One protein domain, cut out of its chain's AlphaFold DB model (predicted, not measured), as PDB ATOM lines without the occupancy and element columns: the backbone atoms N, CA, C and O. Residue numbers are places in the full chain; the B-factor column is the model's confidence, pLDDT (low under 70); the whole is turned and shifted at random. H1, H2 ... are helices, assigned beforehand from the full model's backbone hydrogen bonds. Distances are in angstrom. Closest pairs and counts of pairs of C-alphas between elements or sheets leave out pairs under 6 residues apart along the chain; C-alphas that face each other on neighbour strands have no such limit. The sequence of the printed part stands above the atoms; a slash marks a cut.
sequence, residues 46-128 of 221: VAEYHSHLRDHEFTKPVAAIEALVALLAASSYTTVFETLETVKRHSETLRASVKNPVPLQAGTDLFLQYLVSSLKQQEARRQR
ATOM      1  N   VAL A  46     154.858 174.014 131.909       92.50
ATOM      2  CA  VAL A  46     153.436 174.206 132.232       92.50
ATOM      3  C   VAL A  46     152.580 173.295 131.355       92.50
ATOM      4  O   VAL A  46     151.669 172.636 131.865       92.50
ATOM      5  N   ALA A  47     152.892 173.201 130.060       90.94
ATOM      6  CA  ALA A  47     152.223 172.264 129.161       90.94
ATOM      7  C   ALA A  47     152.416 170.810 129.607       90.94
ATOM      8  O   ALA A  47     151.442 170.054 129.644       90.94
ATOM      9  N   GLU A  48     153.635 170.441 130.008       92.00
ATOM     10  CA  GLU A  48     153.937 169.090 130.476       92.00
ATOM     11  C   GLU A  48     153.168 168.756 131.763       92.00
ATOM     12  O   GLU A  48     152.501 167.723 131.844       92.00
ATOM     13  N   TYR A  49     153.164 169.662 132.745       91.31
ATOM     14  CA  TYR A  49     152.394 169.505 133.982       91.31
ATOM     15  C   TYR A  49     150.888 169.330 133.719       91.31
ATOM     16  O   TYR A  49     150.254 168.421 134.261       91.31
ATOM     17  N   HIS A  50     150.305 170.158 132.847       89.94
ATOM     18  CA  HIS A  50     148.899 170.019 132.468       89.94
ATOM     19  C   HIS A  50     148.630 168.757 131.641       89.94
ATOM     20  O   HIS A  50     147.513 168.245 131.680       89.94
ATOM     21  N   SER A  51     149.622 168.222 130.925       91.00
ATOM     22  CA  SER A  51     149.504 166.917 130.276       91.00
ATOM     23  C   SER A  51     149.391 165.788 131.302       91.00
ATOM     24  O   SER A  51     148.442 165.012 131.233       91.00
ATOM     25  N   HIS A  52     150.253 165.780 132.323       86.94
ATOM     26  CA  HIS A  52     150.213 164.800 133.416       86.94
ATOM     27  C   HIS A  52     148.909 164.851 134.228       86.94
ATOM     28  O   HIS A  52     148.436 163.827 134.718       86.94
ATOM     29  N   LEU A  53     148.288 166.030 134.341       85.44
ATOM     30  CA  LEU A  53     146.991 166.195 135.006       85.44
ATOM     31  C   LEU A  53     145.797 165.697 134.170       85.44
ATOM     32  O   LEU A  53     144.736 165.451 134.742       85.44
ATOM     33  N   ARG A  54     145.942 165.553 132.843       83.00
ATOM     34  CA  ARG A  54     144.882 165.050 131.947       83.00
ATOM     35  C   ARG A  54     144.787 163.524 131.946       83.00
ATOM     36  O   ARG A  54     143.674 163.005 131.929       83.00
ATOM     37  N   ASP A  55     145.925 162.832 132.007       79.50
ATOM     38  CA  ASP A  55     146.003 161.361 131.909       79.50
ATOM     39  C   ASP A  55     145.693 160.617 133.231       79.50
ATOM     40  O   ASP A  55     145.607 159.394 133.266       79.50
ATOM     41  N   HIS A  56     145.363 161.369 134.286       62.84
ATOM     42  CA  HIS A  56     144.490 160.958 135.392       62.84
ATOM     43  C   HIS A  56     145.029 160.075 136.542       62.84
ATOM     44  O   HIS A  56     144.226 159.690 137.393       62.84
ATOM     45  N   GLU A  57     146.339 159.843 136.689       75.12
ATOM     46  CA  GLU A  57     146.878 159.012 137.799       75.12
ATOM     47  C   GLU A  57     147.748 159.757 138.834       75.12
ATOM     48  O   GLU A  57     148.281 159.138 139.756       75.12
ATOM     49  N   PHE A  58     147.881 161.086 138.750       81.38
ATOM     50  CA  PHE A  58     148.775 161.837 139.640       81.38
ATOM     51  C   PHE A  58     148.068 162.927 140.442       81.38
ATOM     52  O   PHE A  58     147.274 163.717 139.929       81.38
ATOM     53  N   THR A  59     148.417 163.018 141.725       87.56
ATOM     54  CA  THR A  59     148.088 164.191 142.538       87.56
ATOM     55  C   THR A  59     148.934 165.379 142.073       87.56
ATOM     56  O   THR A  59     150.062 165.201 141.616       87.56
ATOM     57  N   LYS A  60     148.425 166.610 142.209       86.25
ATOM     58  CA  LYS A  60     149.131 167.845 141.808       86.25
ATOM     59  C   LYS A  60     150.619 167.909 142.205       86.25
ATOM     60  O   LYS A  60     151.426 168.224 141.333       86.25
ATOM     61  N   PRO A  61     151.027 167.607 143.458       90.38
ATOM     62  CA  PRO A  61     152.448 167.594 143.814       90.38
ATOM     63  C   PRO A  61     153.250 166.537 143.047       90.38
ATOM     64  O   PRO A  61     154.372 166.817 142.639       90.38
ATOM     65  N   VAL A  62     152.691 165.344 142.827       90.94
ATOM     66  CA  VAL A  62     153.374 164.265 142.097       90.94
ATOM     67  C   VAL A  62     153.507 164.624 140.620       90.94
ATOM     68  O   VAL A  62     154.599 164.532 140.076       90.94
ATOM     69  N   ALA A  63     152.447 165.146 140.000       90.75
ATOM     70  CA  ALA A  63     152.493 165.640 138.623       90.75
ATOM     71  C   ALA A  63     153.527 166.767 138.440       90.75
ATOM     72  O   ALA A  63     154.204 166.829 137.417       90.75
ATOM     73  N   ALA A  64     153.680 167.648 139.435       91.81
ATOM     74  CA  ALA A  64     154.702 168.692 139.413       91.81
ATOM     75  C   ALA A  64     156.123 168.111 139.467       91.81
ATOM     76  O   ALA A  64     157.006 168.590 138.758       91.81
ATOM     77  N   ILE A  65     156.345 167.071 140.275       93.19
ATOM     78  CA  ILE A  65     157.643 166.391 140.356       93.19
ATOM     79  C   ILE A  65     157.955 165.668 139.042       93.19
ATOM     80  O   ILE A  65     159.056 165.839 138.528       93.19
ATOM     81  N   GLU A  66     157.001 164.939 138.460       91.50
ATOM     82  CA  GLU A  66     157.185 164.264 137.164       91.50
ATOM     83  C   GLU A  66     157.540 165.260 136.050       91.50
ATOM     84  O   GLU A  66     158.497 165.047 135.308       91.50
ATOM     85  N   ALA A  67     156.869 166.415 136.000       91.75
ATOM     86  CA  ALA A  67     157.188 167.467 135.038       91.75
ATOM     87  C   ALA A  67     158.614 168.035 135.232       91.75
ATOM     88  O   ALA A  67     159.324 168.294 134.258       91.75
ATOM     89  N   LEU A  68     159.073 168.194 136.482       91.94
ATOM     90  CA  LEU A  68     160.447 168.626 136.784       91.94
ATOM     91  C   LEU A  68     161.488 167.545 136.462       91.94
ATOM     92  O   LEU A  68     162.605 167.870 136.060       91.94
ATOM     93  N   VAL A  69     161.148 166.266 136.611       91.75
ATOM     94  CA  VAL A  69     162.017 165.150 136.212       91.75
ATOM     95  C   VAL A  69     162.110 165.061 134.689       91.75
ATOM     96  O   VAL A  69     163.209 164.894 134.161       91.75
ATOM     97  N   ALA A  70     161.001 165.257 133.973       90.69
ATOM     98  CA  ALA A  70     160.981 165.339 132.515       90.69
ATOM     99  C   ALA A  70     161.830 166.516 131.995       90.69
ATOM    100  O   ALA A  70     162.617 166.335 131.065       90.69
ATOM    101  N   LEU A  71     161.778 167.678 132.662       91.69
ATOM    102  CA  LEU A  71     162.678 168.811 132.399       91.69
ATOM    103  C   LEU A  71     164.150 168.412 132.572       91.69
ATOM    104  O   LEU A  71     164.995 168.773 131.755       91.69
ATOM    105  N   LEU A  72     164.479 167.674 133.637       90.62
ATOM    106  CA  LEU A  72     165.848 167.212 133.872       90.62
ATOM    107  C   LEU A  72     166.324 166.187 132.837       90.62
ATOM    108  O   LEU A  72     167.515 166.131 132.553       90.62
ATOM    109  N   ALA A  73     165.413 165.382 132.292       89.81
ATOM    110  CA  ALA A  73     165.720 164.400 131.258       89.81
ATOM    111  C   ALA A  73     165.893 165.039 129.868       89.81
ATOM    112  O   ALA A  73     166.709 164.569 129.077       89.81
ATOM    113  N   ALA A  74     165.137 166.099 129.573       87.19
ATOM    114  CA  ALA A  74     165.211 166.822 128.305       87.19
ATOM    115  C   ALA A  74     166.414 167.782 128.234       87.19
ATOM    116  O   ALA A  74     166.995 167.970 127.163       87.19
ATOM    117  N   SER A  75     166.807 168.371 129.365       87.19
ATOM    118  CA  SER A  75     167.866 169.380 129.440       87.19
ATOM    119  C   SER A  75     169.223 168.776 129.822       87.19
ATOM    120  O   SER A  75     169.355 168.060 130.812       87.19
ATOM    121  N   SER A  76     170.270 169.103 129.062       84.75
ATOM    122  CA  SER A  76     171.648 168.668 129.340       84.75
ATOM    123  C   SER A  76     172.397 169.721 130.161       84.75
ATOM    124  O   SER A  76     172.782 170.751 129.618       84.75
ATOM    125  N   TYR A  77     172.634 169.466 131.452       86.19
ATOM    126  CA  TYR A  77     173.345 170.398 132.343       86.19
ATOM    127  C   TYR A  77     174.823 170.033 132.487       86.19
ATOM    128  O   TYR A  77     175.154 168.867 132.723       86.19
ATOM    129  N   THR A  78     175.720 171.020 132.409       86.75
ATOM    130  CA  THR A  78     177.166 170.777 132.582       86.75
ATOM    131  C   THR A  78     177.634 170.989 134.018       86.75
ATOM    132  O   THR A  78     178.665 170.431 134.406       86.75
ATOM    133  N   THR A  79     176.912 171.775 134.823       91.44
ATOM    134  CA  THR A  79     177.246 171.998 136.237       91.44
ATOM    135  C   THR A  79     176.063 171.728 137.160       91.44
ATOM    136  O   THR A  79     174.910 171.948 136.807       91.44
ATOM    137  N   VAL A  80     176.360 171.318 138.396       90.06
ATOM    138  CA  VAL A  80     175.356 171.148 139.461       90.06
ATOM    139  C   VAL A  80     174.603 172.449 139.748       90.06
ATOM    140  O   VAL A  80     173.399 172.430 140.004       90.06
ATOM    141  N   PHE A  81     175.310 173.580 139.727       88.31
ATOM    142  CA  PHE A  81     174.720 174.880 140.026       88.31
ATOM    143  C   PHE A  81     173.687 175.282 138.966       88.31
ATOM    144  O   PHE A  81     172.583 175.679 139.323       88.31
ATOM    145  N   GLU A  82     174.004 175.072 137.687       90.06
ATOM    146  CA  GLU A  82     173.086 175.292 136.565       90.06
ATOM    147  C   GLU A  82     171.827 174.415 136.674       90.06
ATOM    148  O   GLU A  82     170.713 174.908 136.488       90.06
ATOM    149  N   THR A  83     171.975 173.139 137.057       91.31
ATOM    150  CA  THR A  83     170.827 172.251 137.310       91.31
ATOM    151  C   THR A  83     169.940 172.791 138.431       91.31
ATOM    152  O   THR A  83     168.723 172.881 138.275       91.31
ATOM    153  N   LEU A  84     170.533 173.166 139.569       91.94
ATOM    154  CA  LEU A  84     169.787 173.668 140.724       91.94
ATOM    155  C   LEU A  84     169.070 174.987 140.422       91.94
ATOM    156  O   LEU A  84     167.921 175.158 140.831       91.94
ATOM    157  N   GLU A  85     169.723 175.916 139.726       91.25
ATOM    158  CA  GLU A  85     169.129 177.202 139.354       91.25
ATOM    159  C   GLU A  85     167.979 177.019 138.355       91.25
ATOM    160  O   GLU A  85     166.911 177.606 138.533       91.25
ATOM    161  N   THR A  86     168.153 176.142 137.364       91.19
ATOM    162  CA  THR A  86     167.119 175.854 136.362       91.19
ATOM    163  C   THR A  86     165.889 175.216 137.006       91.19
ATOM    164  O   THR A  86     164.777 175.711 136.828       91.19
ATOM    165  N   VAL A  87     166.066 174.184 137.839       92.88
ATOM    166  CA  VAL A  87     164.948 173.549 138.560       92.88
ATOM    167  C   VAL A  87     164.223 174.558 139.452       92.88
ATOM    168  O   VAL A  87     162.991 174.579 139.466       92.88
ATOM    169  N   LYS A  88     164.951 175.437 140.155       93.38
ATOM    170  CA  LYS A  88     164.336 176.504 140.960       93.38
ATOM    171  C   LYS A  88     163.513 177.463 140.103       93.38
ATOM    172  O   LYS A  88     162.336 177.662 140.399       93.38
ATOM    173  N   ARG A  89     164.074 177.980 139.007       93.81
ATOM    174  CA  ARG A  89     163.369 178.889 138.087       93.81
ATOM    175  C   ARG A  89     162.087 178.259 137.530       93.81
ATOM    176  O   ARG A  89     161.036 178.901 137.524       93.81
ATOM    177  N   HIS A  90     162.143 177.001 137.094       91.94
ATOM    178  CA  HIS A  90     160.960 176.309 136.578       91.94
ATOM    179  C   HIS A  90     159.945 175.982 137.679       91.94
ATOM    180  O   HIS A  90     158.746 176.072 137.426       91.94
ATOM    181  N   SER A  91     160.383 175.697 138.910       93.25
ATOM    182  CA  SER A  91     159.473 175.522 140.051       93.25
ATOM    183  C   SER A  91     158.714 176.810 140.397       93.25
ATOM    184  O   SER A  91     157.514 176.764 140.657       93.25
ATOM    185  N   GLU A  92     159.371 177.972 140.332       93.31
ATOM    186  CA  GLU A  92     158.738 179.279 140.546       93.31
ATOM    187  C   GLU A  92     157.757 179.617 139.422       93.31
ATOM    188  O   GLU A  92     156.633 180.042 139.687       93.31
ATOM    189  N   THR A  93     158.148 179.347 138.175       92.56
ATOM    190  CA  THR A  93     157.286 179.524 136.996       92.56
ATOM    191  C   THR A  93     156.034 178.652 137.095       92.56
ATOM    192  O   THR A  93     154.917 179.128 136.887       92.56
ATOM    193  N   LEU A  94     156.198 177.387 137.492       91.19
ATOM    194  CA  LEU A  94     155.091 176.454 137.667       91.19
ATOM    195  C   LEU A  94     154.165 176.892 138.812       91.19
ATOM    196  O   LEU A  94     152.946 176.904 138.638       91.19
ATOM    197  N   ARG A  95     154.717 177.343 139.946       90.44
ATOM    198  CA  ARG A  95     153.937 177.893 141.070       90.44
ATOM    199  C   ARG A  95     153.147 179.144 140.681       90.44
ATOM    200  O   ARG A  95     152.009 179.278 141.113       90.44
ATOM    201  N   ALA A  96     153.708 180.027 139.855       89.38
ATOM    202  CA  ALA A  96     153.015 181.227 139.378       89.38
ATOM    203  C   ALA A  96     151.898 180.921 138.363       89.38
ATOM    204  O   ALA A  96     150.958 181.700 138.226       89.38
ATOM    205  N   SER A  97     151.989 179.792 137.652       88.31
ATOM    206  CA  SER A  97     151.002 179.396 136.639       88.31
ATOM    207  C   SER A  97     149.709 178.798 137.217       88.31
ATOM    208  O   SER A  97     148.680 178.784 136.541       88.31
ATOM    209  N   VAL A  98     149.739 178.323 138.468       86.50
ATOM    210  CA  VAL A  98     148.621 177.619 139.113       86.50
ATOM    211  C   VAL A  98     147.950 178.515 140.155       86.50
ATOM    212  O   VAL A  98     148.617 179.103 141.001       86.50
ATOM    213  N   LYS A  99     146.610 178.591 140.133       79.94
ATOM    214  CA  LYS A  99     145.824 179.436 141.054       79.94
ATOM    215  C   LYS A  99     145.982 179.029 142.521       79.94
ATOM    216  O   LYS A  99     146.067 179.899 143.379       79.94
ATOM    217  N   ASN A 100     146.031 177.724 142.801       82.75
ATOM    218  CA  ASN A 100     146.333 177.191 144.127       82.75
ATOM    219  C   ASN A 100     147.737 176.555 144.167       82.75
ATOM    220  O   ASN A 100     147.880 175.354 143.900       82.75
ATOM    221  N   PRO A 101     148.782 177.330 144.516       86.38
ATOM    222  CA  PRO A 101     150.145 176.830 144.543       86.38
ATOM    223  C   PRO A 101     150.480 176.029 145.806       86.38
ATOM    224  O   PRO A 101     151.581 175.499 145.862       86.38
ATOM    225  N   VAL A 102     149.606 175.909 146.818       86.31
ATOM    226  CA  VAL A 102     149.971 175.295 148.116       86.31
ATOM    227  C   VAL A 102     150.377 173.819 147.983       86.31
ATOM    228  O   VAL A 102     151.474 173.471 148.431       86.31
ATOM    229  N   PRO A 103     149.590 172.940 147.327       86.69
ATOM    230  CA  PRO A 103     150.003 171.551 147.119       86.69
ATOM    231  C   PRO A 103     151.255 171.445 146.246       86.69
ATOM    232  O   PRO A 103     152.091 170.574 146.464       86.69
ATOM    233  N   LEU A 104     151.388 172.342 145.265       87.94
ATOM    234  CA  LEU A 104     152.535 172.389 144.364       87.94
ATOM    235  C   LEU A 104     153.813 172.771 145.104       87.94
ATOM    236  O   LEU A 104     154.815 172.083 144.971       87.94
ATOM    237  N   GLN A 105     153.749 173.827 145.911       91.31
ATOM    238  CA  GLN A 105     154.858 174.351 146.693       91.31
ATOM    239  C   GLN A 105     155.422 173.278 147.622       91.31
ATOM    240  O   GLN A 105     156.628 173.061 147.632       91.31
ATOM    241  N   ALA A 106     154.555 172.549 148.331       90.25
ATOM    242  CA  ALA A 106     154.988 171.447 149.184       90.25
ATOM    243  C   ALA A 106     155.754 170.366 148.395       90.25
ATOM    244  O   ALA A 106     156.806 169.903 148.836       90.25
ATOM    245  N   GLY A 107     155.262 169.989 147.209       90.25
ATOM    246  CA  GLY A 107     155.930 169.015 146.339       90.25
ATOM    247  C   GLY A 107     157.270 169.516 145.786       90.25
ATOM    248  O   GLY A 107     158.271 168.798 145.839       90.25
ATOM    249  N   THR A 108     157.318 170.760 145.303       93.38
ATOM    250  CA  THR A 108     158.537 171.357 144.735       93.38
ATOM    251  C   THR A 108     159.615 171.601 145.790       93.38
ATOM    252  O   THR A 108     160.796 171.401 145.505       93.38
ATOM    253  N   ASP A 109     159.234 171.968 147.016       92.56
ATOM    254  CA  ASP A 109     160.172 172.218 148.117       92.56
ATOM    255  C   ASP A 109     160.863 170.920 148.564       92.56
ATOM    256  O   ASP A 109     162.089 170.886 148.714       92.56
ATOM    257  N   LEU A 110     160.100 169.826 148.700       92.44
ATOM    258  CA  LEU A 110     160.650 168.501 149.009       92.44
ATOM    259  C   LEU A 110     161.613 168.021 147.921       92.44
ATOM    260  O   LEU A 110     162.682 167.488 148.230       92.44
ATOM    261  N   PHE A 111     161.272 168.242 146.650       93.06
ATOM    262  CA  PHE A 111     162.128 167.869 145.528       93.06
ATOM    263  C   PHE A 111     163.441 168.660 145.509       93.06
ATOM    264  O   PHE A 111     164.518 168.074 145.387       93.06
ATOM    265  N   LEU A 112     163.381 169.980 145.705       92.69
ATOM    266  CA  LEU A 112     164.568 170.831 145.800       92.69
ATOM    267  C   LEU A 112     165.462 170.432 146.983       92.69
ATOM    268  O   LEU A 112     166.687 170.356 146.838       92.69
ATOM    269  N   GLN A 113     164.872 170.132 148.142       92.56
ATOM    270  CA  GLN A 113     165.612 169.673 149.318       92.56
ATOM    271  C   GLN A 113     166.271 168.310 149.082       92.56
ATOM    272  O   GLN A 113     167.435 168.116 149.455       92.56
ATOM    273  N   TYR A 114     165.556 167.384 148.443       92.56
ATOM    274  CA  TYR A 114     166.088 166.085 148.044       92.56
ATOM    275  C   TYR A 114     167.258 166.240 147.073       92.56
ATOM    276  O   TYR A 114     168.304 165.626 147.280       92.56
ATOM    277  N   LEU A 115     167.129 167.106 146.067       91.38
ATOM    278  CA  LEU A 115     168.170 167.341 145.072       91.38
ATOM    279  C   LEU A 115     169.453 167.869 145.729       91.38
ATOM    280  O   LEU A 115     170.525 167.291 145.547       91.38
ATOM    281  N   VAL A 116     169.350 168.892 146.582       90.62
ATOM    282  CA  VAL A 116     170.498 169.434 147.333       90.62
ATOM    283  C   VAL A 116     171.119 168.382 148.261       90.62
ATOM    284  O   VAL A 116     172.345 168.279 148.354       90.62
ATOM    285  N   SER A 117     170.292 167.591 148.948       92.06
ATOM    286  CA  SER A 117     170.766 166.556 149.877       92.06
ATOM    287  C   SER A 117     171.464 165.404 149.149       92.06
ATOM    288  O   SER A 117     172.522 164.953 149.586       92.06
ATOM    289  N   SER A 118     170.920 164.969 148.012       90.69
ATOM    290  CA  SER A 118     171.491 163.925 147.156       90.69
ATOM    291  C   SER A 118     172.873 164.329 146.634       90.69
ATOM    292  O   SER A 118     173.824 163.549 146.708       90.69
ATOM    293  N   LEU A 119     173.029 165.584 146.206       85.50
ATOM    294  CA  LEU A 119     174.300 166.109 145.700       85.50
ATOM    295  C   LEU A 119     175.377 166.181 146.793       85.50
ATOM    296  O   LEU A 119     176.478 165.661 146.604       85.50
ATOM    297  N   LYS A 120     175.038 166.701 147.980       83.44
ATOM    298  CA  LYS A 120     175.940 166.690 149.149       83.44
ATOM    299  C   LYS A 120     176.337 165.270 149.565       83.44
ATOM    300  O   LYS A 120     177.465 165.028 149.995       83.44
ATOM    301  N   GLN A 121     175.428 164.305 149.426       83.44
ATOM    302  CA  GLN A 121     175.713 162.907 149.737       83.44
ATOM    303  C   GLN A 121     176.692 162.276 148.739       83.44
ATOM    304  O   GLN A 121     177.534 161.476 149.151       83.44
ATOM    305  N   GLN A 122     176.629 162.631 147.452       78.19
ATOM    306  CA  GLN A 122     177.609 162.166 146.463       78.19
ATOM    307  C   GLN A 122     179.019 162.680 146.769       78.19
ATOM    308  O   GLN A 122     179.981 161.912 146.685       78.19
ATOM    309  N   GLU A 123     179.141 163.939 147.187       73.44
ATOM    310  CA  GLU A 123     180.409 164.533 147.625       73.44
ATOM    311  C   GLU A 123     180.971 163.807 148.857       73.44
ATOM    312  O   GLU A 123     182.124 163.370 148.851       73.44
ATOM    313  N   ALA A 124     180.135 163.566 149.871       69.19
ATOM    314  CA  ALA A 124     180.528 162.833 151.076       69.19
ATOM    315  C   ALA A 124     180.904 161.366 150.789       69.19
ATOM    316  O   ALA A 124     181.800 160.806 151.423       69.19
ATOM    317  N   ARG A 125     180.239 160.724 149.819       66.38
ATOM    318  CA  ARG A 125     180.514 159.335 149.421       66.38
ATOM    319  C   ARG A 125     181.802 159.211 148.606       66.38
ATOM    320  O   ARG A 125     182.496 158.212 148.760       66.38
ATOM    321  N   ARG A 126     182.160 160.222 147.806       61.84
ATOM    322  CA  ARG A 126     183.468 160.299 147.125       61.84
ATOM    323  C   ARG A 126     184.638 160.451 148.098       61.84
ATOM    324  O   ARG A 126     185.736 160.008 147.784       61.84
ATOM    325  N   GLN A 127     184.409 161.036 149.270       59.72
ATOM    326  CA  GLN A 127     185.439 161.249 150.293       59.72
ATOM    327  C   GLN A 127     185.573 160.089 151.295       59.72
ATOM    328  O   GLN A 127     186.415 160.146 152.191       59.72
ATOM    329  N   ARG A 128     184.773 159.020 151.167       45.03
ATOM    330  CA  ARG A 128     184.790 157.888 152.103       45.03
ATOM    331  C   ARG A 128     185.570 156.700 151.510       45.03
ATOM    332  O   ARG A 128     185.120 156.145 150.507       45.03
TER     333      ARG A 128
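What this domain is: This is residues 46 to 128 of the 221 residues of an uncharacterized protein of Verticillium alfalfae (strain VaMs.102 / ATCC MYA-4576 / FGSC 10136) (UniProt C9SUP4). Two long helices, H3 and H4, run side by side in opposite ways as a helical hairpin, and a shorter helix, H2, packs slantwise over one side of this pair. The small first helix, H1, packs on H2 away from H4, while the last stretch of H4 with the end of the printed part, residues 120 to 128, sticks out beyond the rest. The printed part has 83 residues, with four named helices in the order H1, H2, H3, H4 and no named strand, and its class is all helix. It is only just compact, close to loose, with a radius of gyration of the C-alphas of 13.8 A, and its elongated outline spans 44 by 23 by 23 A.

Where its parts are: H1 is residues 46 to 54, beginning at C-alpha 46 at (153.436, 174.206, 132.232). H2 follows at residues 60 to 74, 21.0 A from first to last C-alpha. H3 is residues 80 to 97, 25.9 A long, with C-alpha 80 at (175.356, 171.148, 139.461). H4, residues 102 to 126, is the longest helix at 36.7 A and ends at C-alpha 126 at (183.468, 160.299, 147.125).

How they stand to each other: H2 is the hub and touches the three other helices. H1 touches H2 at a steep tilt of 51 degrees, opposite ways, and their closest C-alphas, of Tyr 49 and Ala 67, are 5.3 A apart. H2 and H3 form a helical hairpin at a steep tilt of 42 degrees, with the closest C-alphas, of Leu 68 and Val 87, 6.9 A apart. H2 touches H4 with residues 60 to 65 alone, and H4 touches H2 with residues 103 to 111 alone. Their closest C-alphas, of Pro 61 and Gly 107, are 4.5 A apart, at a steep tilt of 46 degrees, the same way. H3 and H4 touch at a shallow tilt of 6 degrees, opposite ways, with the C-alphas of Ser 91 and Thr 108 closest at 6.3 A. The helix packing is mostly crossed: of the four touching pairs, one is at a shallow tilt. H1 and H3 are close but not clearly touching, and H1 and H4 are apart. In H1, H2, H3 and H4 every O i to N i+4 pair is within hydrogen-bond range.

The domain as a whole: The two C-alphas farthest apart, of Lys 99 and Arg 128, are 45.9 A from each other. Without residues 120 to 128, which stand free, the body spans 33 by 23 by 20 A. The printed part has no cut, and its three links are tight. The mean pLDDT of the printed part is 87.0; residue 56 and residues 124 to 128 are under 70.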